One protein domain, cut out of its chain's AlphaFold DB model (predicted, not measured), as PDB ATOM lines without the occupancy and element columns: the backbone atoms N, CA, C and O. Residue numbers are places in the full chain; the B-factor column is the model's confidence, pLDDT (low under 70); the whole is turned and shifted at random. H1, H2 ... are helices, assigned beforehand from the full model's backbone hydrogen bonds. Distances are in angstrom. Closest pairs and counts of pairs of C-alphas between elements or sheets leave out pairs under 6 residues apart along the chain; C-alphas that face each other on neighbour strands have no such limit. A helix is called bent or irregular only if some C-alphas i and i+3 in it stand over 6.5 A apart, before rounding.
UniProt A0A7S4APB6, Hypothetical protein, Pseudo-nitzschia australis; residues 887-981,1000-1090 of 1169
ATOM      1  N   LEU A 887      30.819  30.078  96.773       43.81
ATOM      2  CA  LEU A 887      31.335  28.949  97.536       43.81
ATOM      3  C   LEU A 887      30.446  28.764  98.773       43.81
ATOM      4  O   LEU A 887      30.210  29.713  99.522       43.81
ATOM      5  N   SER A 888      29.954  27.544  98.996       39.34
ATOM      6  CA  SER A 888      29.336  27.204 100.279       39.34
ATOM      7  C   SER A 888      30.425  27.242 101.355       39.34
ATOM      8  O   SER A 888      31.462  26.603 101.154       39.34
ATOM      9  N   PRO A 889      30.236  27.951 102.483       53.28
ATOM     10  CA  PRO A 889      31.248  28.005 103.529       53.28
ATOM     11  C   PRO A 889      31.490  26.606 104.128       53.28
ATOM     12  O   PRO A 889      30.551  25.804 104.206       53.28
ATOM     13  N   PRO A 890      32.724  26.299 104.570       62.38
ATOM     14  CA  PRO A 890      33.014  25.049 105.264       62.38
ATOM     15  C   PRO A 890      32.229  24.967 106.582       62.38
ATOM     16  O   PRO A 890      31.986  25.972 107.253       62.38
ATOM     17  N   ASN A 891      31.844  23.752 106.974       67.31
ATOM     18  CA  ASN A 891      31.027  23.503 108.164       67.31
ATOM     19  C   ASN A 891      31.856  23.628 109.459       67.31
ATOM     20  O   ASN A 891      32.176  22.631 110.103       67.31
ATOM     21  N   TRP A 892      32.205  24.860 109.846       73.12
ATOM     22  CA  TRP A 892      33.110  25.193 110.958       73.12
ATOM     23  C   TRP A 892      32.860  24.432 112.283       73.12
ATOM     24  O   TRP A 892      33.789  24.282 113.080       73.12
ATOM     25  N   ASP A 893      31.660  23.895 112.516       71.44
ATOM     26  CA  ASP A 893      31.333  23.066 113.680       71.44
ATOM     27  C   ASP A 893      32.085  21.723 113.759       71.44
ATOM     28  O   ASP A 893      32.432  21.313 114.868       71.44
ATOM     29  N   ASP A 894      32.422  21.046 112.650       76.06
ATOM     30  CA  ASP A 894      33.201  19.790 112.760       76.06
ATOM     31  C   ASP A 894      34.674  20.081 113.133       76.06
ATOM     32  O   ASP A 894      35.337  19.274 113.791       76.06
ATOM     33  N   LEU A 895      35.178  21.275 112.790       78.75
ATOM     34  CA  LEU A 895      36.477  21.774 113.254       78.75
ATOM     35  C   LEU A 895      36.409  22.189 114.731       78.75
ATOM     36  O   LEU A 895      37.326  21.870 115.490       78.75
ATOM     37  N   ARG A 896      35.312  22.809 115.191       78.62
ATOM     38  CA  ARG A 896      35.083  23.047 116.630       78.62
ATOM     39  C   ARG A 896      35.077  21.737 117.421       78.62
ATOM     40  O   ARG A 896      35.715  21.679 118.468       78.62
ATOM     41  N   LEU A 897      34.455  20.678 116.896       78.88
ATOM     42  CA  LEU A 897      34.465  19.336 117.493       78.88
ATOM     43  C   LEU A 897      35.891  18.756 117.595       78.88
ATOM     44  O   LEU A 897      36.263  18.217 118.636       78.88
ATOM     45  N   LEU A 898      36.737  18.936 116.574       82.31
ATOM     46  CA  LEU A 898      38.161  18.569 116.632       82.31
ATOM     47  C   LEU A 898      38.930  19.351 117.721       82.31
ATOM     48  O   LEU A 898      39.714  18.764 118.473       82.31
ATOM     49  N   PHE A 899      38.689  20.660 117.856       81.50
ATOM     50  CA  PHE A 899      39.296  21.483 118.912       81.50
ATOM     51  C   PHE A 899      38.760  21.141 120.318       81.50
ATOM     52  O   PHE A 899      39.527  21.188 121.288       81.50
ATOM     53  N   GLU A 900      37.493  20.739 120.451       82.00
ATOM     54  CA  GLU A 900      36.930  20.220 121.703       82.00
ATOM     55  C   GLU A 900      37.636  18.912 122.102       82.00
ATOM     56  O   GLU A 900      38.143  18.783 123.218       82.00
ATOM     57  N   LEU A 901      37.757  17.962 121.170       79.12
ATOM     58  CA  LEU A 901      38.397  16.667 121.412       79.12
ATOM     59  C   LEU A 901      39.890  16.801 121.773       79.12
ATOM     60  O   LEU A 901      40.378  16.060 122.630       79.12
ATOM     61  N   HIS A 902      40.624  17.754 121.188       82.56
ATOM     62  CA  HIS A 902      42.015  18.017 121.582       82.56
ATOM     63  C   HIS A 902      42.132  18.765 122.923       82.56
ATOM     64  O   HIS A 902      42.953  18.385 123.765       82.56
ATOM     65  N   SER A 903      41.300  19.783 123.181       79.94
ATOM     66  CA  SER A 903      41.335  20.525 124.456       79.94
ATOM     67  C   SER A 903      40.970  19.635 125.653       79.94
ATOM     68  O   SER A 903      41.632  19.707 126.691       79.94
ATOM     69  N   ARG A 904      40.025  18.697 125.480       73.81
ATOM     70  CA  ARG A 904      39.688  17.644 126.457       73.81
ATOM     71  C   ARG A 904      40.674  16.452 126.491       73.81
ATOM     72  O   ARG A 904      40.391  15.452 127.149       73.81
ATOM     73  N   ARG A 905      41.828  16.527 125.808       76.62
ATOM     74  CA  ARG A 905      42.880  15.477 125.734       76.62
ATOM     75  C   ARG A 905      42.395  14.096 125.254       76.62
ATOM     76  O   ARG A 905      42.920  13.065 125.676       76.62
ATOM     77  N   MET A 906      41.390  14.060 124.380       74.31
ATOM     78  CA  MET A 906      40.854  12.821 123.805       74.31
ATOM     79  C   MET A 906      41.620  12.382 122.550       74.31
ATOM     80  O   MET A 906      41.817  11.189 122.342       74.31
ATOM     81  N   ILE A 907      42.086  13.332 121.741       81.88
ATOM     82  CA  ILE A 907      42.963  13.100 120.580       81.88
ATOM     83  C   ILE A 907      44.413  13.434 120.977       81.88
ATOM     84  O   ILE A 907      44.631  14.287 121.841       81.88
ATOM     85  N   SER A 908      45.405  12.750 120.391       83.88
ATOM     86  CA  SER A 908      46.820  13.067 120.636       83.88
ATOM     87  C   SER A 908      47.244  14.344 119.903       83.88
ATOM     88  O   SER A 908      46.707  14.671 118.847       83.88
ATOM     89  N   ASP A 909      48.235  15.054 120.437       85.38
ATOM     90  CA  ASP A 909      48.807  16.253 119.815       85.38
ATOM     91  C   ASP A 909      49.281  15.972 118.365       85.38
ATOM     92  O   ASP A 909      49.036  16.771 117.461       85.38
ATOM     93  N   VAL A 910      49.869  14.791 118.121       84.06
ATOM     94  CA  VAL A 910      50.305  14.312 116.793       84.06
ATOM     95  C   VAL A 910      49.123  14.051 115.856       84.06
ATOM     96  O   VAL A 910      49.152  14.479 114.700       84.06
ATOM     97  N   ASP A 911      48.071  13.378 116.329       84.75
ATOM     98  CA  ASP A 911      46.863  13.103 115.539       84.75
ATOM     99  C   ASP A 911      46.140  14.404 115.156       84.75
ATOM    100  O   ASP A 911      45.758  14.575 114.002       84.75
ATOM    101  N   PHE A 912      46.010  15.342 116.102       87.38
ATOM    102  CA  PHE A 912      45.384  16.653 115.902       87.38
ATOM    103  C   PHE A 912      46.131  17.485 114.845       87.38
ATOM    104  O   PHE A 912      45.515  17.970 113.889       87.38
ATOM    105  N   LEU A 913      47.463  17.572 114.943       86.62
ATOM    106  CA  LEU A 913      48.295  18.210 113.916       86.62
ATOM    107  C   LEU A 913      48.184  17.495 112.561       86.62
ATOM    108  O   LEU A 913      48.111  18.154 111.527       86.62
ATOM    109  N   SER A 914      48.089  16.162 112.550       87.25
ATOM    110  CA  SER A 914      47.933  15.374 111.318       87.25
ATOM    111  C   SER A 914      46.578  15.591 110.633       87.25
ATOM    112  O   SER A 914      46.512  15.617 109.403       87.25
ATOM    113  N   THR A 915      45.499  15.777 111.402       84.56
ATOM    114  CA  THR A 915      44.178  16.146 110.861       84.56
ATOM    115  C   THR A 915      44.119  17.579 110.342       84.56
ATOM    116  O   THR A 915      43.366  17.838 109.410       84.56
ATOM    117  N   ILE A 916      44.910  18.503 110.895       85.06
ATOM    118  CA  ILE A 916      44.909  19.906 110.457       85.06
ATOM    119  C   ILE A 916      45.847  20.127 109.266       85.06
ATOM    120  O   ILE A 916      45.459  20.794 108.313       85.06
ATOM    121  N   GLU A 917      47.041  19.532 109.249       85.50
ATOM    122  CA  GLU A 917      47.949  19.642 108.100       85.50
ATOM    123  C   GLU A 917      47.348  18.994 106.840       85.50
ATOM    124  O   GLU A 917      47.270  19.643 105.801       85.50
ATOM    125  N   GLY A 918      46.893  17.738 106.931       79.50
ATOM    126  CA  GLY A 918      46.503  16.940 105.762       79.50
ATOM    127  C   GLY A 918      45.186  17.369 105.112       79.50
ATOM    128  O   GLY A 918      45.202  18.197 104.201       79.50
ATOM    129  N   PRO A 919      44.039  16.808 105.543       77.06
ATOM    130  CA  PRO A 919      42.750  16.987 104.866       77.06
ATOM    131  C   PRO A 919      42.222  18.432 104.889       77.06
ATOM    132  O   PRO A 919      41.368  18.769 104.075       77.06
ATOM    133  N   ILE A 920      42.721  19.277 105.801       80.06
ATOM    134  CA  ILE A 920      42.306  20.678 105.950       80.06
ATOM    135  C   ILE A 920      43.271  21.613 105.201       80.06
ATOM    136  O   ILE A 920      42.901  22.172 104.168       80.06
ATOM    137  N   LEU A 921      44.507  21.792 105.688       83.50
ATOM    138  CA  LEU A 921      45.386  22.866 105.204       83.50
ATOM    139  C   LEU A 921      45.991  22.619 103.814       83.50
ATOM    140  O   LEU A 921      46.039  23.569 103.035       83.50
ATOM    141  N   THR A 922      46.418  21.396 103.456       83.00
ATOM    142  CA  THR A 922      46.948  21.163 102.088       83.00
ATOM    143  C   THR A 922      45.871  21.323 101.011       83.00
ATOM    144  O   THR A 922      46.143  21.901  99.959       83.00
ATOM    145  N   HIS A 923      44.631  20.904 101.284       79.69
ATOM    146  CA  HIS A 923      43.511  21.114 100.364       79.69
ATOM    147  C   HIS A 923      43.126  22.595 100.246       79.69
ATOM    148  O   HIS A 923      42.952  23.073  99.131       79.69
ATOM    149  N   TRP A 924      43.055  23.336 101.357       84.81
ATOM    150  CA  TRP A 924      42.792  24.780 101.330       84.81
ATOM    151  C   TRP A 924      43.849  25.555 100.538       84.81
ATOM    152  O   TRP A 924      43.499  26.377  99.692       84.81
ATOM    153  N   ALA A 925      45.133  25.257 100.758       83.56
ATOM    154  CA  ALA A 925      46.212  25.862  99.988       83.56
ATOM    155  C   ALA A 925      46.054  25.571  98.486       83.56
ATOM    156  O   ALA A 925      46.237  26.476  97.675       83.56
ATOM    157  N   ARG A 926      45.645  24.348  98.109       83.06
ATOM    158  CA  ARG A 926      45.346  24.003  96.709       83.06
ATOM    159  C   ARG A 926      44.148  24.779  96.163       83.06
ATOM    160  O   ARG A 926      44.202  25.230  95.029       83.06
ATOM    161  N   SER A 927      43.087  24.969  96.945       79.88
ATOM    162  CA  SER A 927      41.938  25.777  96.521       79.88
ATOM    163  C   SER A 927      42.321  27.237  96.266       79.88
ATOM    164  O   SER A 927      41.853  27.809  95.288       79.88
ATOM    165  N   VAL A 928      43.195  27.834  97.086       81.88
ATOM    166  CA  VAL A 928      43.700  29.198  96.836       81.88
ATOM    167  C   VAL A 928      44.640  29.234  95.624       81.88
ATOM    168  O   VAL A 928      44.529  30.147  94.815       81.88
ATOM    169  N   HIS A 929      45.514  28.234  95.459       83.06
ATOM    170  CA  HIS A 929      46.378  28.090  94.278       83.06
ATOM    171  C   HIS A 929      45.558  28.027  92.981       83.06
ATOM    172  O   HIS A 929      45.750  28.869  92.111       83.06
ATOM    173  N   VAL A 930      44.564  27.133  92.903       82.12
ATOM    174  CA  VAL A 930      43.669  26.999  91.739       82.12
ATOM    175  C   VAL A 930      42.902  28.296  91.460       82.12
ATOM    176  O   VAL A 930      42.906  28.746  90.324       82.12
ATOM    177  N   LEU A 931      42.336  28.965  92.474       80.31
ATOM    178  CA  LEU A 931      41.640  30.250  92.279       80.31
ATOM    179  C   LEU A 931      42.551  31.358  91.715       80.31
ATOM    180  O   LEU A 931      42.087  32.214  90.961       80.31
ATOM    181  N   LEU A 932      43.841  31.357  92.066       79.62
ATOM    182  CA  LEU A 932      44.821  32.302  91.521       79.62
ATOM    183  C   LEU A 932      45.271  31.900  90.103       79.62
ATOM    184  O   LEU A 932      45.403  32.779  89.254       79.62
ATOM    185  N   CYS A 933      45.438  30.603  89.821       79.25
ATOM    186  CA  CYS A 933      45.752  30.076  88.489       79.25
ATOM    187  C   CYS A 933      44.606  30.295  87.490       79.25
ATOM    188  O   CYS A 933      44.853  30.823  86.409       79.25
ATOM    189  N   ASP A 934      43.361  29.977  87.854       78.69
ATOM    190  CA  ASP A 934      42.159  30.263  87.056       78.69
ATOM    191  C   ASP A 934      42.039  31.777  86.814       78.69
ATOM    192  O   ASP A 934      41.784  32.229  85.695       78.69
ATOM    193  N   GLY A 935      42.307  32.577  87.855       75.44
ATOM    194  CA  GLY A 935      42.327  34.034  87.783       75.44
ATOM    195  C   GLY A 935      43.371  34.588  86.808       75.44
ATOM    196  O   GLY A 935      43.051  35.508  86.066       75.44
ATOM    197  N   LEU A 936      44.594  34.046  86.778       73.81
ATOM    198  CA  LEU A 936      45.630  34.440  85.809       73.81
ATOM    199  C   LEU A 936      45.336  33.912  84.397       73.81
ATOM    200  O   LEU A 936      45.495  34.653  83.428       73.81
ATOM    201  N   SER A 937      44.854  32.673  84.278       74.69
ATOM    202  CA  SER A 937      44.542  32.031  82.991       74.69
ATOM    203  C   SER A 937      43.420  32.762  82.253       74.69
ATOM    204  O   SER A 937      43.506  32.955  81.044       74.69
ATOM    205  N   SER A 938      42.410  33.247  82.985       71.00
ATOM    206  CA  SER A 938      41.339  34.092  82.441       71.00
ATOM    207  C   SER A 938      41.871  35.407  81.847       71.00
ATOM    208  O   SER A 938      41.396  35.850  80.803       71.00
ATOM    209  N   ILE A 939      42.914  36.003  82.445       66.81
ATOM    210  CA  ILE A 939      43.571  37.202  81.894       66.81
ATOM    211  C   ILE A 939      44.346  36.843  80.624       66.81
ATOM    212  O   ILE A 939      44.238  37.552  79.627       66.81
ATOM    213  N   GLU A 940      45.112  35.748  80.641       67.25
ATOM    214  CA  GLU A 940      45.926  35.314  79.500       67.25
ATOM    215  C   GLU A 940      45.051  34.991  78.275       67.25
ATOM    216  O   GLU A 940      45.288  35.541  77.200       67.25
ATOM    217  N   SER A 941      43.956  34.240  78.454       63.28
ATOM    218  CA  SER A 941      43.010  33.931  77.369       63.28
ATOM    219  C   SER A 941      42.259  35.146  76.813       63.28
ATOM    220  O   SER A 941      41.834  35.125  75.659       63.28
ATOM    221  N   CYS A 942      42.084  36.210  77.605       51.53
ATOM    222  CA  CYS A 942      41.457  37.450  77.141       51.53
ATOM    223  C   CYS A 942      42.465  38.429  76.519       51.53
ATOM    224  O   CYS A 942      42.086  39.213  75.649       51.53
ATOM    225  N   ALA A 943      43.745  38.373  76.900       54.06
ATOM    226  CA  ALA A 943      44.795  39.229  76.345       54.06
ATOM    227  C   ALA A 943      45.067  38.961  74.851       54.06
ATOM    228  O   ALA A 943      45.491  39.871  74.135       54.06
ATOM    229  N   GLU A 944      44.775  37.753  74.358       54.97
ATOM    230  CA  GLU A 944      44.826  37.420  72.926       54.97
ATOM    231  C   GLU A 944      43.668  38.046  72.114       54.97
ATOM    232  O   GLU A 944      43.752  38.155  70.889       54.97
ATOM    233  N   THR A 945      42.598  38.516  72.771       51.22
ATOM    234  CA  THR A 945      41.425  39.143  72.136       51.22
ATOM    235  C   THR A 945      41.375  40.651  72.403       51.22
ATOM    236  O   THR A 945      40.998  41.107  73.478       51.22
ATOM    237  N   ALA A 946      41.756  41.453  71.405       47.94
ATOM    238  CA  ALA A 946      42.169  42.852  71.573       47.94
ATOM    239  C   ALA A 946      41.050  43.907  71.807       47.94
ATOM    240  O   ALA A 946      41.024  44.940  71.134       47.94
ATOM    241  N   THR A 947      40.149  43.705  72.776       49.78
ATOM    242  CA  THR A 947      39.159  44.718  73.214       49.78
ATOM    243  C   THR A 947      39.018  44.779  74.738       49.78
ATOM    244  O   THR A 947      37.999  44.363  75.283       49.78
ATOM    245  N   ALA A 948      40.031  45.323  75.418       48.56
ATOM    246  CA  ALA A 948      40.027  45.450  76.875       48.56
ATOM    247  C   ALA A 948      38.959  46.440  77.386       48.56
ATOM    248  O   ALA A 948      38.855  47.579  76.914       48.56
ATOM    249  N   SER A 949      38.170  46.009  78.365       46.53
ATOM    250  CA  SER A 949      36.936  46.639  78.834       46.53
ATOM    251  C   SER A 949      36.877  46.754  80.367       46.53
ATOM    252  O   SER A 949      37.660  46.164  81.110       46.53
ATOM    253  N   LYS A 950      35.939  47.559  80.887       49.78
ATOM    254  CA  LYS A 950      35.877  47.887  82.328       49.78
ATOM    255  C   LYS A 950      35.554  46.706  83.252       49.78
ATOM    256  O   LYS A 950      35.732  46.849  84.460       49.78
ATOM    257  N   GLU A 951      35.083  45.579  82.727       49.44
ATOM    258  CA  GLU A 951      34.733  44.410  83.540       49.44
ATOM    259  C   GLU A 951      35.982  43.610  83.968       49.44
ATOM    260  O   GLU A 951      35.999  43.036  85.058       49.44
ATOM    261  N   GLU A 952      37.082  43.686  83.208       49.97
ATOM    262  CA  GLU A 952      38.343  42.963  83.471       49.97
ATOM    263  C   GLU A 952      39.132  43.488  84.685       49.97
ATOM    264  O   GLU A 952      39.888  42.754  85.324       49.97
ATOM    265  N   LEU A 953      38.949  44.759  85.057       52.09
ATOM    266  CA  LEU A 953      39.512  45.282  86.308       52.09
ATOM    267  C   LEU A 953      38.799  44.692  87.536       52.09
ATOM    268  O   LEU A 953      39.432  44.510  88.576       52.09
ATOM    269  N   ASN A 954      37.516  44.337  87.404       53.50
ATOM    270  CA  ASN A 954      36.718  43.774  88.492       53.50
ATOM    271  C   ASN A 954      36.950  42.263  88.664       53.50
ATOM    272  O   ASN A 954      36.922  41.781  89.794       53.50
ATOM    273  N   SER A 955      37.216  41.495  87.600       56.28
ATOM    274  CA  SER A 955      37.597  40.075  87.736       56.28
ATOM    275  C   SER A 955      38.916  39.923  88.498       56.28
ATOM    276  O   SER A 955      39.030  39.104  89.411       56.28
ATOM    277  N   ASN A 956      39.892  40.778  88.188       59.44
ATOM    278  CA  ASN A 956      41.214  40.735  88.812       59.44
ATOM    279  C   ASN A 956      41.177  41.199  90.275       59.44
ATOM    280  O   ASN A 956      41.885  40.636  91.114       59.44
ATOM    281  N   SER A 957      40.330  42.182  90.610       62.88
ATOM    282  CA  SER A 957      40.125  42.568  92.007       62.88
ATOM    283  C   SER A 957      39.358  41.491  92.780       62.88
ATOM    284  O   SER A 957      39.811  41.087  93.845       62.88
ATOM    285  N   THR A 958      38.264  40.942  92.238       74.31
ATOM    286  CA  THR A 958      37.411  39.970  92.953       74.31
ATOM    287  C   THR A 958      38.109  38.644  93.255       74.31
ATOM    288  O   THR A 958      37.974  38.151  94.379       74.31
ATOM    289  N   SER A 959      38.907  38.081  92.341       75.31
ATOM    290  CA  SER A 959      39.695  36.867  92.626       75.31
ATOM    291  C   SER A 959      40.746  37.110  93.717       75.31
ATOM    292  O   SER A 959      40.888  36.304  94.642       75.31
ATOM    293  N   LEU A 960      41.433  38.256  93.674       78.88
ATOM    294  CA  LEU A 960      42.439  38.629  94.670       78.88
ATOM    295  C   LEU A 960      41.824  38.955  96.042       78.88
ATOM    296  O   LEU A 960      42.325  38.503  97.071       78.88
ATOM    297  N   GLU A 961      40.726  39.708  96.072       79.12
ATOM    298  CA  GLU A 961      39.960  40.026  97.280       79.12
ATOM    299  C   GLU A 961      39.380  38.759  97.917       79.12
ATOM    300  O   GLU A 961      39.437  38.613  99.139       79.12
ATOM    301  N   THR A 962      38.917  37.800  97.107       80.56
ATOM    302  CA  THR A 962      38.453  36.487  97.580       80.56
ATOM    303  C   THR A 962      39.600  35.684  98.196       80.56
ATOM    304  O   THR A 962      39.467  35.209  99.325       80.56
ATOM    305  N   ALA A 963      40.759  35.589  97.532       80.38
ATOM    306  CA  ALA A 963      41.933  34.889  98.066       80.38
ATOM    307  C   ALA A 963      42.456  35.524  99.374       80.38
ATOM    308  O   ALA A 963      42.737  34.822 100.350       80.38
ATOM    309  N   VAL A 964      42.522  36.860  99.440       82.81
ATOM    310  CA  VAL A 964      42.905  37.608 100.652       82.81
ATOM    311  C   VAL A 964      41.848  37.469 101.757       82.81
ATOM    312  O   VAL A 964      42.207  37.372 102.936       82.81
ATOM    313  N   GLY A 965      40.562  37.418 101.403       79.88
ATOM    314  CA  GLY A 965      39.451  37.148 102.315       79.88
ATOM    315  C   GLY A 965      39.556  35.761 102.947       79.88
ATOM    316  O   GLY A 965      39.610  35.652 104.173       79.88
ATOM    317  N   MET A 966      39.713  34.719 102.124       79.31
ATOM    318  CA  MET A 966      39.938  33.340 102.573       79.31
ATOM    319  C   MET A 966      41.181  33.235 103.467       79.31
ATOM    320  O   MET A 966      41.119  32.611 104.525       79.31
ATOM    321  N   TYR A 967      42.292  33.888 103.105       84.38
ATOM    322  CA  TYR A 967      43.494  33.920 103.946       84.38
ATOM    323  C   TYR A 967      43.235  34.546 105.323       84.38
ATOM    324  O   TYR A 967      43.696  34.018 106.338       84.38
ATOM    325  N   ARG A 968      42.473  35.646 105.387       82.56
ATOM    326  CA  ARG A 968      42.094  36.293 106.654       82.56
ATOM    327  C   ARG A 968      41.169  35.408 107.491       82.56
ATOM    328  O   ARG A 968      41.456  35.223 108.671       82.56
ATOM    329  N   GLU A 969      40.118  34.836 106.903       80.75
ATOM    330  CA  GLU A 969      39.167  33.962 107.608       80.75
ATOM    331  C   GLU A 969      39.877  32.733 108.194       80.75
ATOM    332  O   GLU A 969      39.793  32.480 109.396       80.75
ATOM    333  N   TRP A 970      40.659  32.015 107.381       84.38
ATOM    334  CA  TRP A 970      41.357  30.800 107.808       84.38
ATOM    335  C   TRP A 970      42.438  31.085 108.852       84.38
ATOM    336  O   TRP A 970      42.554  30.358 109.842       84.38
ATOM    337  N   LYS A 971      43.185  32.188 108.704       83.19
ATOM    338  CA  LYS A 971      44.146  32.642 109.718       83.19
ATOM    339  C   LYS A 971      43.456  32.976 111.040       83.19
ATOM    340  O   LYS A 971      43.964  32.586 112.091       83.19
ATOM    341  N   MET A 972      42.303  33.647 111.009       80.94
ATOM    342  CA  MET A 972      41.536  33.947 112.219       80.94
ATOM    343  C   MET A 972      40.997  32.670 112.873       80.94
ATOM    344  O   MET A 972      41.314  32.412 114.033       80.94
ATOM    345  N   ARG A 973      40.257  31.835 112.135       75.75
ATOM    346  CA  ARG A 973      39.571  30.656 112.688       75.75
ATOM    347  C   ARG A 973      40.512  29.515 113.103       75.75
ATOM    348  O   ARG A 973      40.143  28.741 113.976       75.75
ATOM    349  N   ILE A 974      41.720  29.402 112.536       81.31
ATOM    350  CA  ILE A 974      42.684  28.339 112.901       81.31
ATOM    351  C   ILE A 974      43.762  28.828 113.883       81.31
ATOM    352  O   ILE A 974      44.150  28.074 114.776       81.31
ATOM    353  N   LEU A 975      44.256  30.069 113.752       80.12
ATOM    354  CA  LEU A 975      45.412  30.563 114.520       80.12
ATOM    355  C   LEU A 975      45.089  31.679 115.530       80.12
ATOM    356  O   LEU A 975      45.965  32.032 116.325       80.12
ATOM    357  N   VAL A 976      43.877  32.242 115.548       76.56
ATOM    358  CA  VAL A 976      43.512  33.325 116.484       76.56
ATOM    359  C   VAL A 976      42.369  32.910 117.404       76.56
ATOM    360  O   VAL A 976      42.596  32.805 118.607       76.56
ATOM    361  N   ASP A 977      41.186  32.635 116.854       71.75
ATOM    362  CA  ASP A 977      39.990  32.249 117.605       71.75
ATOM    363  C   ASP A 977      39.091  31.277 116.794       71.75
ATOM    364  O   ASP A 977      38.393  31.709 115.871       71.75
ATOM    365  N   PRO A 978      39.075  29.969 117.130       66.06
ATOM    366  CA  PRO A 978      38.186  28.969 116.525       66.06
ATOM    367  C   PRO A 978      36.751  28.991 117.089       66.06
ATOM    368  O   PRO A 978      35.868  28.295 116.583       66.06
ATOM    369  N   CYS A 979      36.509  29.738 118.168       57.59
ATOM    370  CA  CYS A 979      35.222  29.807 118.853       57.59
ATOM    371  C   CYS A 979      34.359  30.969 118.343       57.59
ATOM    372  O   CYS A 979      33.139  30.813 118.306       57.59
ATOM    373  N   SER A 980      34.975  32.070 117.891       58.56
ATOM    374  CA  SER A 980      34.299  33.215 117.262       58.56
ATOM    375  C   SER A 980      33.200  32.788 116.276       58.56
ATOM    376  O   SER A 980      33.408  31.935 115.407       58.56
ATOM    377  N   SER A 981      32.004  33.355 116.440       47.91
ATOM    378  CA  SER A 981      30.820  33.076 115.626       47.91
ATOM    379  C   SER A 981      30.253  34.364 115.048       47.91
ATOM    380  O   SER A 981      29.823  35.238 115.804       47.91
ATOM    381  N   PHE A1000      35.228  25.844 126.341       60.31
ATOM    382  CA  PHE A1000      36.430  25.018 126.426       60.31
ATOM    383  C   PHE A1000      37.646  25.815 125.943       60.31
ATOM    384  O   PHE A1000      37.614  26.452 124.893       60.31
ATOM    385  N   SER A1001      38.742  25.797 126.708       66.00
ATOM    386  CA  SER A1001      39.925  26.584 126.346       66.00
ATOM    387  C   SER A1001      40.675  25.953 125.172       66.00
ATOM    388  O   SER A1001      41.372  24.945 125.310       66.00
ATOM    389  N   CYS A1002      40.587  26.598 124.012       73.06
ATOM    390  CA  CYS A1002      41.373  26.286 122.821       73.06
ATOM    391  C   CYS A1002      42.867  26.658 122.954       73.06
ATOM    392  O   CYS A1002      43.652  26.338 122.062       73.06
ATOM    393  N   GLY A1003      43.294  27.286 124.060       74.38
ATOM    394  CA  GLY A1003      44.644  27.838 124.231       74.38
ATOM    395  C   GLY A1003      45.783  26.831 124.022       74.38
ATOM    396  O   GLY A1003      46.767  27.157 123.362       74.38
ATOM    397  N   ARG A1004      45.637  25.580 124.493       78.62
ATOM    398  CA  ARG A1004      46.628  24.513 124.232       78.62
ATOM    399  C   ARG A1004      46.717  24.175 122.740       78.62
ATOM    400  O   ARG A1004      47.819  24.023 122.224       78.62
ATOM    401  N   SER A1005      45.575  24.078 122.058       84.06
ATOM    402  CA  SER A1005      45.510  23.851 120.610       84.06
ATOM    403  C   SER A1005      46.198  24.986 119.851       84.06
ATOM    404  O   SER A1005      47.042  24.731 119.002       84.06
ATOM    405  N   LEU A1006      45.901  26.241 120.202       83.19
ATOM    406  CA  LEU A1006      46.473  27.421 119.550       83.19
ATOM    407  C   LEU A1006      47.986  27.560 119.771       83.19
ATOM    408  O   LEU A1006      48.694  27.944 118.844       83.19
ATOM    409  N   LEU A1007      48.499  27.232 120.962       82.06
ATOM    410  CA  LEU A1007      49.944  27.205 121.225       82.06
ATOM    411  C   LEU A1007      50.650  26.115 120.404       82.06
ATOM    412  O   LEU A1007      51.698  26.381 119.822       82.06
ATOM    413  N   LEU A1008      50.053  24.923 120.305       84.38
ATOM    414  CA  LEU A1008      50.583  23.821 119.497       84.38
ATOM    415  C   LEU A1008      50.634  24.195 118.002       84.38
ATOM    416  O   LEU A1008      51.665  24.018 117.359       84.38
ATOM    417  N   LEU A1009      49.558  24.786 117.471       85.19
ATOM    418  CA  LEU A1009      49.466  25.227 116.072       85.19
ATOM    419  C   LEU A1009      50.445  26.361 115.731       85.19
ATOM    420  O   LEU A1009      50.978  26.391 114.627       85.19
ATOM    421  N   LYS A1010      50.712  27.275 116.675       83.56
ATOM    422  CA  LYS A1010      51.700  28.361 116.517       83.56
ATOM    423  C   LYS A1010      53.151  27.892 116.652       83.56
ATOM    424  O   LYS A1010      54.044  28.575 116.163       83.56
ATOM    425  N   GLY A1011      53.388  26.765 117.323       82.31
ATOM    426  CA  GLY A1011      54.709  26.140 117.424       82.31
ATOM    427  C   GLY A1011      55.061  25.223 116.248       82.31
ATOM    428  O   GLY A1011      56.238  24.919 116.047       82.31
ATOM    429  N   ASP A1012      54.074  24.769 115.468       88.19
ATOM    430  CA  ASP A1012      54.297  23.786 114.410       88.19
ATOM    431  C   ASP A1012      54.878  24.394 113.123       88.19
ATOM    432  O   ASP A1012      54.253  25.188 112.416       88.19
ATOM    433  N   ARG A1013      56.087  23.944 112.772       84.44
ATOM    434  CA  ARG A1013      56.844  24.448 111.618       84.44
ATOM    435  C   ARG A1013      56.179  24.158 110.269       84.44
ATOM    436  O   ARG A1013      56.396  24.925 109.336       84.44
ATOM    437  N   TYR A1014      55.407  23.077 110.132       84.81
ATOM    438  CA  TYR A1014      54.757  22.727 108.863       84.81
ATOM    439  C   TYR A1014      53.498  23.566 108.641       84.81
ATOM    440  O   TYR A1014      53.308  24.107 107.555       84.81
ATOM    441  N   ILE A1015      52.692  23.770 109.684       86.75
ATOM    442  CA  ILE A1015      51.503  24.629 109.621       86.75
ATOM    443  C   ILE A1015      51.900  26.079 109.317       86.75
ATOM    444  O   ILE A1015      51.340  26.687 108.404       86.75
ATOM    445  N   CYS A1016      52.930  26.612 109.983       85.31
ATOM    446  CA  CYS A1016      53.461  27.939 109.657       85.31
ATOM    447  C   CYS A1016      53.993  28.035 108.214       85.31
ATOM    448  O   CYS A1016      53.812  29.074 107.580       85.31
ATOM    449  N   ARG A1017      54.595  26.967 107.667       86.31
ATOM    450  CA  ARG A1017      55.037  26.918 106.261       86.31
ATOM    451  C   ARG A1017      53.874  26.977 105.269       86.31
ATOM    452  O   ARG A1017      54.000  27.693 104.287       86.31
ATOM    453  N   ILE A1018      52.745  26.311 105.532       85.75
ATOM    454  CA  ILE A1018      51.568  26.367 104.639       85.75
ATOM    455  C   ILE A1018      50.935  27.772 104.652       85.75
ATOM    456  O   ILE A1018      50.627  28.332 103.604       85.75
ATOM    457  N   PHE A1019      50.815  28.404 105.825       86.75
ATOM    458  CA  PHE A1019      50.362  29.803 105.914       86.75
ATOM    459  C   PHE A1019      51.354  30.819 105.317       86.75
ATOM    460  O   PHE A1019      50.960  31.955 105.045       86.75
ATOM    461  N   TYR A1020      52.619  30.433 105.121       87.31
ATOM    462  CA  TYR A1020      53.618  31.228 104.410       87.31
ATOM    463  C   TYR A1020      53.551  31.002 102.892       87.31
ATOM    464  O   TYR A1020      53.512  31.980 102.156       87.31
ATOM    465  N   SER A1021      53.433  29.760 102.406       84.81
ATOM    466  CA  SER A1021      53.343  29.488 100.962       84.81
ATOM    467  C   SER A1021      52.100  30.116 100.327       84.81
ATOM    468  O   SER A1021      52.213  30.724  99.268       84.81
ATOM    469  N   VAL A1022      50.943  30.082 101.003       85.62
ATOM    470  CA  VAL A1022      49.728  30.781 100.534       85.62
ATOM    471  C   VAL A1022      49.913  32.307 100.516       85.62
ATOM    472  O   VAL A1022      49.376  32.981  99.640       85.62
ATOM    473  N   LEU A1023      50.713  32.870 101.430       86.44
ATOM    474  CA  LEU A1023      51.054  34.295 101.391       86.44
ATOM    475  C   LEU A1023      51.968  34.619 100.196       86.44
ATOM    476  O   LEU A1023      51.733  35.620  99.524       86.44
ATOM    477  N   CYS A1024      52.942  33.755  99.889       83.69
ATOM    478  CA  CYS A1024      53.792  33.889  98.703       83.69
ATOM    479  C   CYS A1024      52.979  33.809  97.400       83.69
ATOM    480  O   CYS A1024      53.170  34.650  96.533       83.69
ATOM    481  N   MET A1025      52.028  32.874  97.279       83.69
ATOM    482  CA  MET A1025      51.130  32.771  96.112       83.69
ATOM    483  C   MET A1025      50.379  34.089  95.846       83.69
ATOM    484  O   MET A1025      50.341  34.579  94.718       83.69
ATOM    485  N   ILE A1026      49.833  34.703  96.902       84.12
ATOM    486  CA  ILE A1026      49.141  36.001  96.822       84.12
ATOM    487  C   ILE A1026      50.119  37.125  96.428       84.12
ATOM    488  O   ILE A1026      49.756  38.008  95.651       84.12
ATOM    489  N   GLN A1027      51.364  37.090  96.915       83.12
ATOM    490  CA  GLN A1027      52.403  38.063  96.558       83.12
ATOM    491  C   GLN A1027      52.879  37.921  95.103       83.12
ATOM    492  O   GLN A1027      53.038  38.940  94.431       83.12
ATOM    493  N   VAL A1028      53.045  36.700  94.584       82.50
ATOM    494  CA  VAL A1028      53.381  36.439  93.169       82.50
ATOM    495  C   VAL A1028      52.267  36.964  92.260       82.50
ATOM    496  O   VAL A1028      52.544  37.736  91.344       82.50
ATOM    497  N   TYR A1029      50.997  36.674  92.571       78.31
ATOM    498  CA  TYR A1029      49.850  37.217  91.827       78.31
ATOM    499  C   TYR A1029      49.861  38.758  91.789       78.31
ATOM    500  O   TYR A1029      49.696  39.358  90.724       78.31
ATOM    501  N   GLN A1030      50.124  39.407  92.930       80.50
ATOM    502  CA  GLN A1030      50.215  40.871  93.057       80.50
ATOM    503  C   GLN A1030      51.461  41.499  92.403       80.50
ATOM    504  O   GLN A1030      51.495  42.718  92.231       80.50
ATOM    505  N   SER A1031      52.493  40.723  92.057       78.94
ATOM    506  CA  SER A1031      53.807  41.258  91.680       78.94
ATOM    507  C   SER A1031      53.831  41.867  90.276       78.94
ATOM    508  O   SER A1031      54.169  41.213  89.290       78.94
ATOM    509  N   SER A1032      53.558  43.172  90.194       63.88
ATOM    510  CA  SER A1032      53.535  43.976  88.957       63.88
ATOM    511  C   SER A1032      54.816  43.943  88.110       63.88
ATOM    512  O   SER A1032      54.800  44.434  86.986       63.88
ATOM    513  N   SER A1033      55.920  43.396  88.631       64.94
ATOM    514  CA  SER A1033      57.212  43.301  87.939       64.94
ATOM    515  C   SER A1033      57.354  42.078  87.018       64.94
ATOM    516  O   SER A1033      58.321  42.032  86.260       64.94
ATOM    517  N   LEU A1034      56.450  41.092  87.085       73.00
ATOM    518  CA  LEU A1034      56.505  39.876  86.261       73.00
ATOM    519  C   LEU A1034      55.406  39.859  85.187       73.00
ATOM    520  O   LEU A1034      54.298  40.364  85.406       73.00
ATOM    521  N   THR A1035      55.694  39.227  84.047       74.31
ATOM    522  CA  THR A1035      54.704  38.887  83.009       74.31
ATOM    523  C   THR A1035      53.738  37.804  83.506       74.31
ATOM    524  O   THR A1035      54.045  37.093  84.461       74.31
ATOM    525  N   ILE A1036      52.564  37.669  82.879       69.44
ATOM    526  CA  ILE A1036      51.518  36.720  83.318       69.44
ATOM    527  C   ILE A1036      52.036  35.272  83.271       69.44
ATOM    528  O   ILE A1036      52.022  34.598  84.297       69.44
ATOM    529  N   SER A1037      52.611  34.857  82.139       69.50
ATOM    530  CA  SER A1037      53.272  33.556  81.978       69.50
ATOM    531  C   SER A1037      54.374  33.291  83.026       69.50
ATOM    532  O   SER A1037      54.408  32.208  83.603       69.50
ATOM    533  N   ALA A1038      55.211  34.279  83.375       73.69
ATOM    534  CA  ALA A1038      56.231  34.102  84.417       73.69
ATOM    535  C   ALA A1038      55.631  33.997  85.834       73.69
ATOM    536  O   ALA A1038      56.135  33.238  86.659       73.69
ATOM    537  N   ARG A1039      54.522  34.702  86.123       74.88
ATOM    538  CA  ARG A1039      53.773  34.512  87.380       74.88
ATOM    539  C   ARG A1039      53.136  33.130  87.448       74.88
ATOM    540  O   ARG A1039      53.102  32.561  88.530       74.88
ATOM    541  N   LEU A1040      52.639  32.595  86.331       72.12
ATOM    542  CA  LEU A1040      52.122  31.226  86.259       72.12
ATOM    543  C   LEU A1040      53.236  30.200  86.520       72.12
ATOM    544  O   LEU A1040      53.026  29.291  87.315       72.12
ATOM    545  N   GLU A1041      54.431  30.382  85.949       77.12
ATOM    546  CA  GLU A1041      55.585  29.501  86.192       77.12
ATOM    547  C   GLU A1041      56.063  29.536  87.660       77.12
ATOM    548  O   GLU A1041      56.287  28.483  88.261       77.12
ATOM    549  N   GLU A1042      56.165  30.718  88.283       77.94
ATOM    550  CA  GLU A1042      56.476  30.835  89.720       77.94
ATOM    551  C   GLU A1042      55.355  30.281  90.620       77.94
ATOM    552  O   GLU A1042      55.627  29.748  91.699       77.94
ATOM    553  N   LEU A1043      54.092  30.393  90.199       77.81
ATOM    554  CA  LEU A1043      52.941  29.911  90.962       77.81
ATOM    555  C   LEU A1043      52.793  28.383  90.872       77.81
ATOM    556  O   LEU A1043      52.438  27.757  91.871       77.81
ATOM    557  N   ASP A1044      53.110  27.762  89.735       77.19
ATOM    558  CA  ASP A1044      53.120  26.300  89.565       77.19
ATOM    559  C   ASP A1044      54.240  25.641  90.391       77.19
ATOM    560  O   ASP A1044      54.005  24.662  91.102       77.19
ATOM    561  N   GLN A1045      55.423  26.268  90.458       79.25
ATOM    562  CA  GLN A1045      56.509  25.864  91.370       79.25
ATOM    563  C   GLN A1045      56.116  25.889  92.863       79.25
ATOM    564  O   GLN A1045      56.796  25.279  93.695       79.25
ATOM    565  N   LEU A1046      55.022  26.570  93.221       76.56
ATOM    566  CA  LEU A1046      54.468  26.624  94.575       76.56
ATOM    567  C   LEU A1046      53.318  25.620  94.817       76.56
ATOM    568  O   LEU A1046      52.714  25.681  95.893       76.56
ATOM    569  N   GLU A1047      53.004  24.700  93.886       76.62
ATOM    570  CA  GLU A1047      51.856  23.781  94.007       76.62
ATOM    571  C   GLU A1047      51.862  23.007  95.353       76.62
ATOM    572  O   GLU A1047      52.779  22.226  95.649       76.62
ATOM    573  N   PRO A1048      50.824  23.169  96.198       76.62
ATOM    574  CA  PRO A1048      50.782  22.542  97.509       76.62
ATOM    575  C   PRO A1048      50.428  21.055  97.386       76.62
ATOM    576  O   PRO A1048      49.284  20.670  97.133       76.62
ATOM    577  N   GLN A1049      51.434  20.215  97.624       76.06
ATOM    578  CA  GLN A1049      51.328  18.758  97.579       76.06
ATOM    579  C   GLN A1049      50.261  18.232  98.557       76.06
ATOM    580  O   GLN A1049      50.421  18.299  99.781       76.06
ATOM    581  N   VAL A1050      49.173  17.676  98.016       72.69
ATOM    582  CA  VAL A1050      48.031  17.178  98.799       72.69
ATOM    583  C   VAL A1050      48.361  15.832  99.433       72.69
ATOM    584  O   VAL A1050      48.586  14.835  98.749       72.69
ATOM    585  N   HIS A1051      48.335  15.785 100.765       75.81
ATOM    586  CA  HIS A1051      48.689  14.595 101.533       75.81
ATOM    587  C   HIS A1051      47.499  14.092 102.357       75.81
ATOM    588  O   HIS A1051      47.075  14.719 103.330       75.81
ATOM    589  N   GLY A1052      47.000  12.900 102.025       76.06
ATOM    590  CA  GLY A1052      45.959  12.242 102.816       76.06
ATOM    591  C   GLY A1052      46.421  11.947 104.251       76.06
ATOM    592  O   GLY A1052      47.558  11.525 104.467       76.06
ATOM    593  N   PHE A1053      45.516  12.104 105.226       81.44
ATOM    594  CA  PHE A1053      45.770  11.999 106.678       81.44
ATOM    595  C   PHE A1053      46.735  10.872 107.100       81.44
ATOM    596  O   PHE A1053      47.622  11.096 107.922       81.44
ATOM    597  N   ARG A1054      46.606   9.669 106.519       78.81
ATOM    598  CA  ARG A1054      47.459   8.509 106.843       78.81
ATOM    599  C   ARG A1054      48.948   8.748 106.567       78.81
ATOM    600  O   ARG A1054      49.770   8.246 107.325       78.81
ATOM    601  N   MET A1055      49.292   9.501 105.520       80.50
ATOM    602  CA  MET A1055      50.683   9.787 105.151       80.50
ATOM    603  C   MET A1055      51.331  10.758 106.141       80.50
ATOM    604  O   MET A1055      52.419  10.485 106.640       80.50
ATOM    605  N   ILE A1056      50.643  11.850 106.489       83.75
ATOM    606  CA  ILE A1056      51.144  12.817 107.479       83.75
ATOM    607  C   ILE A1056      51.170  12.209 108.884       83.75
ATOM    608  O   ILE A1056      52.156  12.388 109.589       83.75
ATOM    609  N   SER A1057      50.148  11.439 109.270       83.19
ATOM    610  CA  SER A1057      50.130  10.709 110.546       83.19
ATOM    611  C   SER A1057      51.325   9.753 110.661       83.19
ATOM    612  O   SER A1057      52.022   9.763 111.675       83.19
ATOM    613  N   ALA A1058      51.649   9.006 109.598       82.62
ATOM    614  CA  ALA A1058      52.846   8.165 109.560       82.62
ATOM    615  C   ALA A1058      54.154   8.981 109.623       82.62
ATOM    616  O   ALA A1058      55.067   8.591 110.351       82.62
ATOM    617  N   ARG A1059      54.235  10.120 108.914       87.06
ATOM    618  CA  ARG A1059      55.402  11.022 108.936       87.06
ATOM    619  C   ARG A1059      55.641  11.587 110.340       87.06
ATOM    620  O   ARG A1059      56.708  11.377 110.904       87.06
ATOM    621  N   ARG A1060      54.624  12.211 110.940       84.44
ATOM    622  CA  ARG A1060      54.699  12.835 112.271       84.44
ATOM    623  C   ARG A1060      54.913  11.824 113.397       84.44
ATOM    624  O   ARG A1060      55.594  12.138 114.366       84.44
ATOM    625  N   PHE A1061      54.400  10.598 113.270       82.12
ATOM    626  CA  PHE A1061      54.703   9.517 114.214       82.12
ATOM    627  C   PHE A1061      56.162   9.033 114.110       82.12
ATOM    628  O   PHE A1061      56.773   8.677 115.120       82.12
ATOM    629  N   LEU A1062      56.749   9.036 112.906       84.31
ATOM    630  CA  LEU A1062      58.173   8.749 112.728       84.31
ATOM    631  C   LEU A1062      59.046   9.888 113.281       84.31
ATOM    632  O   LEU A1062      60.010   9.600 113.984       84.31
ATOM    633  N   GLU A1063      58.663  11.146 113.039       84.56
ATOM    634  CA  GLU A1063      59.292  12.347 113.612       84.56
ATOM    635  C   GLU A1063      59.245  12.328 115.157       84.56
ATOM    636  O   GLU A1063      60.277  12.513 115.798       84.56
ATOM    637  N   GLU A1064      58.095  12.018 115.778       83.06
ATOM    638  CA  GLU A1064      57.962  11.863 117.242       83.06
ATOM    639  C   GLU A1064      58.888  10.757 117.775       83.06
ATOM    640  O   GLU A1064      59.599  10.948 118.764       83.06
ATOM    641  N   LYS A1065      58.925   9.599 117.102       79.81
ATOM    642  CA  LYS A1065      59.801   8.485 117.489       79.81
ATOM    643  C   LYS A1065      61.285   8.856 117.369       79.81
ATOM    644  O   LYS A1065      62.067   8.466 118.234       79.81
ATOM    645  N   GLN A1066      61.670   9.583 116.320       85.31
ATOM    646  CA  GLN A1066      63.039  10.063 116.120       85.31
ATOM    647  C   GLN A1066      63.424  11.094 117.185       85.31
ATOM    648  O   GLN A1066      64.466  10.930 117.808       85.31
ATOM    649  N   ALA A1067      62.558  12.065 117.486       81.81
ATOM    650  CA  ALA A1067      62.787  13.039 118.553       81.81
ATOM    651  C   ALA A1067      62.974  12.363 119.924       81.81
ATOM    652  O   ALA A1067      63.925  12.671 120.633       81.81
ATOM    653  N   LEU A1068      62.146  11.367 120.267       79.94
ATOM    654  CA  LEU A1068      62.304  10.585 121.502       79.94
ATOM    655  C   LEU A1068      63.601   9.755 121.537       79.94
ATOM    656  O   LEU A1068      64.145   9.517 122.615       79.94
ATOM    657  N   GLN A1069      64.098   9.305 120.381       78.94
ATOM    658  CA  GLN A1069      65.371   8.592 120.265       78.94
ATOM    659  C   GLN A1069      66.573   9.552 120.343       78.94
ATOM    660  O   GLN A1069      67.576   9.221 120.971       78.94
ATOM    661  N   GLU A1070      66.467  10.752 119.773       80.38
ATOM    662  CA  GLU A1070      67.462  11.813 119.938       80.38
ATOM    663  C   GLU A1070      67.521  12.320 121.379       80.38
ATOM    664  O   GLU A1070      68.613  12.449 121.921       80.38
ATOM    665  N   ASP A1071      66.382  12.568 122.027       75.69
ATOM    666  CA  ASP A1071      66.323  12.975 123.436       75.69
ATOM    667  C   ASP A1071      66.898  11.894 124.359       75.69
ATOM    668  O   ASP A1071      67.579  12.220 125.331       75.69
ATOM    669  N   PHE A1072      66.695  10.611 124.036       68.38
ATOM    670  CA  PHE A1072      67.371   9.506 124.718       68.38
ATOM    671  C   PHE A1072      68.898   9.620 124.588       68.38
ATOM    672  O   PHE A1072      69.576   9.675 125.612       68.38
ATOM    673  N   VAL A1073      69.440   9.761 123.372       77.38
ATOM    674  CA  VAL A1073      70.893   9.914 123.146       77.38
ATOM    675  C   VAL A1073      71.446  11.189 123.804       77.38
ATOM    676  O   VAL A1073      72.525  11.160 124.389       77.38
ATOM    677  N   ARG A1074      70.689  12.297 123.792       70.25
ATOM    678  CA  ARG A1074      71.037  13.574 124.451       70.25
ATOM    679  C   ARG A1074      71.001  13.497 125.985       70.25
ATOM    680  O   ARG A1074      71.614  14.343 126.639       70.25
ATOM    681  N   MET A1075      70.281  12.533 126.566       55.56
ATOM    682  CA  MET A1075      70.308  12.226 128.003       55.56
ATOM    683  C   MET A1075      71.409  11.215 128.351       55.56
ATOM    684  O   MET A1075      72.093  11.390 129.356       55.56
ATOM    685  N   GLU A1076      71.620  10.202 127.510       58.72
ATOM    686  CA  GLU A1076      72.687   9.203 127.644       58.72
ATOM    687  C   GLU A1076      74.072   9.873 127.611       58.72
ATOM    688  O   GLU A1076      74.903   9.630 128.483       58.72
ATOM    689  N   SER A1077      74.272  10.855 126.726       61.44
ATOM    690  CA  SER A1077      75.485  11.682 126.658       61.44
ATOM    691  C   SER A1077      75.624  12.736 127.776       61.44
ATOM    692  O   SER A1077      76.422  13.664 127.634       61.44
ATOM    693  N   ARG A1078      74.813  12.684 128.847       60.69
ATOM    694  CA  ARG A1078      74.781  13.705 129.919       60.69
ATOM    695  C   ARG A1078      74.943  13.181 131.349       60.69
ATOM    696  O   ARG A1078      74.974  14.004 132.263       60.69
ATOM    697  N   SER A1079      75.078  11.873 131.578       43.50
ATOM    698  CA  SER A1079      75.410  11.359 132.917       43.50
ATOM    699  C   SER A1079      76.041   9.968 132.903       43.50
ATOM    700  O   SER A1079      75.498   9.058 132.281       43.50
ATOM    701  N   GLU A1080      77.080   9.776 133.718       46.97
ATOM    702  CA  GLU A1080      77.672   8.478 134.086       46.97
ATOM    703  C   GLU A1080      76.728   7.693 135.032       46.97
ATOM    704  O   GLU A1080      77.029   7.411 136.189       46.97
ATOM    705  N   GLY A1081      75.507   7.415 134.560       53.53
ATOM    706  CA  GLY A1081      74.376   6.921 135.357       53.53
ATOM    707  C   GLY A1081      73.674   5.694 134.769       53.53
ATOM    708  O   GLY A1081      72.502   5.455 135.081       53.53
ATOM    709  N   GLU A1082      74.362   4.939 133.905       54.88
ATOM    710  CA  GLU A1082      73.795   3.889 133.042       54.88
ATOM    711  C   GLU A1082      72.878   2.897 133.775       54.88
ATOM    712  O   GLU A1082      71.763   2.623 133.320       54.88
ATOM    713  N   THR A1083      73.303   2.386 134.936       46.75
ATOM    714  CA  THR A1083      72.537   1.391 135.705       46.75
ATOM    715  C   THR A1083      71.192   1.940 136.180       46.75
ATOM    716  O   THR A1083      70.159   1.295 135.992       46.75
ATOM    717  N   ARG A1084      71.146   3.159 136.735       46.25
ATOM    718  CA  ARG A1084      69.894   3.756 137.241       46.25
ATOM    719  C   ARG A1084      68.903   4.056 136.113       46.25
ATOM    720  O   ARG A1084      67.714   3.776 136.274       46.25
ATOM    721  N   ALA A1085      69.374   4.557 134.970       46.59
ATOM    722  CA  ALA A1085      68.519   4.820 133.811       46.59
ATOM    723  C   ALA A1085      67.920   3.524 133.228       46.59
ATOM    724  O   ALA A1085      66.703   3.439 133.020       46.59
ATOM    725  N   ARG A1086      68.746   2.477 133.052       49.12
ATOM    726  CA  ARG A1086      68.296   1.151 132.588       49.12
ATOM    727  C   ARG A1086      67.284   0.525 133.555       49.12
ATOM    728  O   ARG A1086      66.235   0.060 133.108       49.12
ATOM    729  N   ILE A1087      67.518   0.599 134.870       47.97
ATOM    730  CA  ILE A1087      66.590   0.096 135.901       47.97
ATOM    731  C   ILE A1087      65.220   0.796 135.834       47.97
ATOM    732  O   ILE A1087      64.189   0.124 135.900       47.97
ATOM    733  N   VAL A1088      65.170   2.124 135.667       48.53
ATOM    734  CA  VAL A1088      63.899   2.878 135.598       48.53
ATOM    735  C   VAL A1088      63.078   2.535 134.348       48.53
ATOM    736  O   VAL A1088      61.846   2.528 134.412       48.53
ATOM    737  N   LEU A1089      63.725   2.203 133.225       50.84
ATOM    738  CA  LEU A1089      63.029   1.751 132.016       50.84
ATOM    739  C   LEU A1089      62.609   0.276 132.088       50.84
ATOM    740  O   LEU A1089      61.457  -0.023 131.767       50.84
ATOM    741  N   LYS A1090      63.469  -0.631 132.580       44.94
ATOM    742  CA  LYS A1090      63.126  -2.060 132.742       44.94
ATOM    743  C   LYS A1090      61.945  -2.237 133.713       44.94
ATOM    744  O   LYS A1090      61.028  -2.993 133.416       44.94
TER     745      LYS A1090
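AT A GLANCE: This is residues 887 to 981 and 1000 to 1090 of the 1169 residues of the protein "Hypothetical protein" of Pseudo-nitzschia australis (UniProt A0A7S4APB6). Three helices, H2b, H3 and H5, lie side by side as an up-and-down bundle, each running against the one before it, with short H6 along H2b and H5. H1 and H4 meet near the H2a end, and H7 reaches away from H2a as an arm, where residues 1065 to 1074 and 1077 to 1084 stick out. The printed part, all helix, has 186 residues with eight named helices, H1 to H8 in order, and no named strand. It is loose, radius of gyration of the C-alphas 22.1 A, spanning 83 by 37 by 24 A.

IN THESE COORDINATES: Find C-alpha 892 at (33.110, 25.193, 110.958); there H1 begins, running to residue 903. H2, residues 909 to 943, was assigned as one helix by its hydrogen bonds but is bent, C-alphas 916 and 919 being 6.7 A apart. Read it as H2a, 909 to 916, and H2b, 919 to 943, 36.2 A long and irregular, with C-alphas 919 and 922 6.54 A apart. Then come H3, 952 to 975, 34.2 A; H4, 1003 to 1011; H5, 1013 to 1030, 25.7 A; H6, 1036 to 1044; H7, 1053 to 1076, 34.2 A; and H8, 1082 to 1090, ending at C-alpha (63.126, -2.060, 132.742).

HOW THE PARTS SIT: H1 touches H4, closest C-alphas Ser 903 and Ser 1005, 6.6 A. H2b and H3, a hairpin, touch at Val 928 and Ala 963, closest C-alphas 6.1 A apart, at a shallow tilt of 10 degrees, opposite ways. H5 touches H2b, the same way at 11 degrees, closest C-alphas Ala 925 and Val 1022, 6.1 A. H7 touches H2a with residues 1053 to 1061 alone; H8 touches no helix. Not every O i to N i+4 pair is within hydrogen-bond range in H2b (19 of 21), H3 (19 of 20) and H5 (13 of 14); in H1, H2a, H4, H6, H7 and H8 every pair is.

THE WHOLE: C-alphas 947 and 1083 are farthest apart, 83.0 A. Residues 982 to 999 are not printed; C-alphas 981 and 1000 stand 14.6 A apart across this cut. Of the links printed whole, none is long. Mean pLDDT of the printed part is 73.5, with residues 939 to 957 and 1075 to 1090 among those under 70.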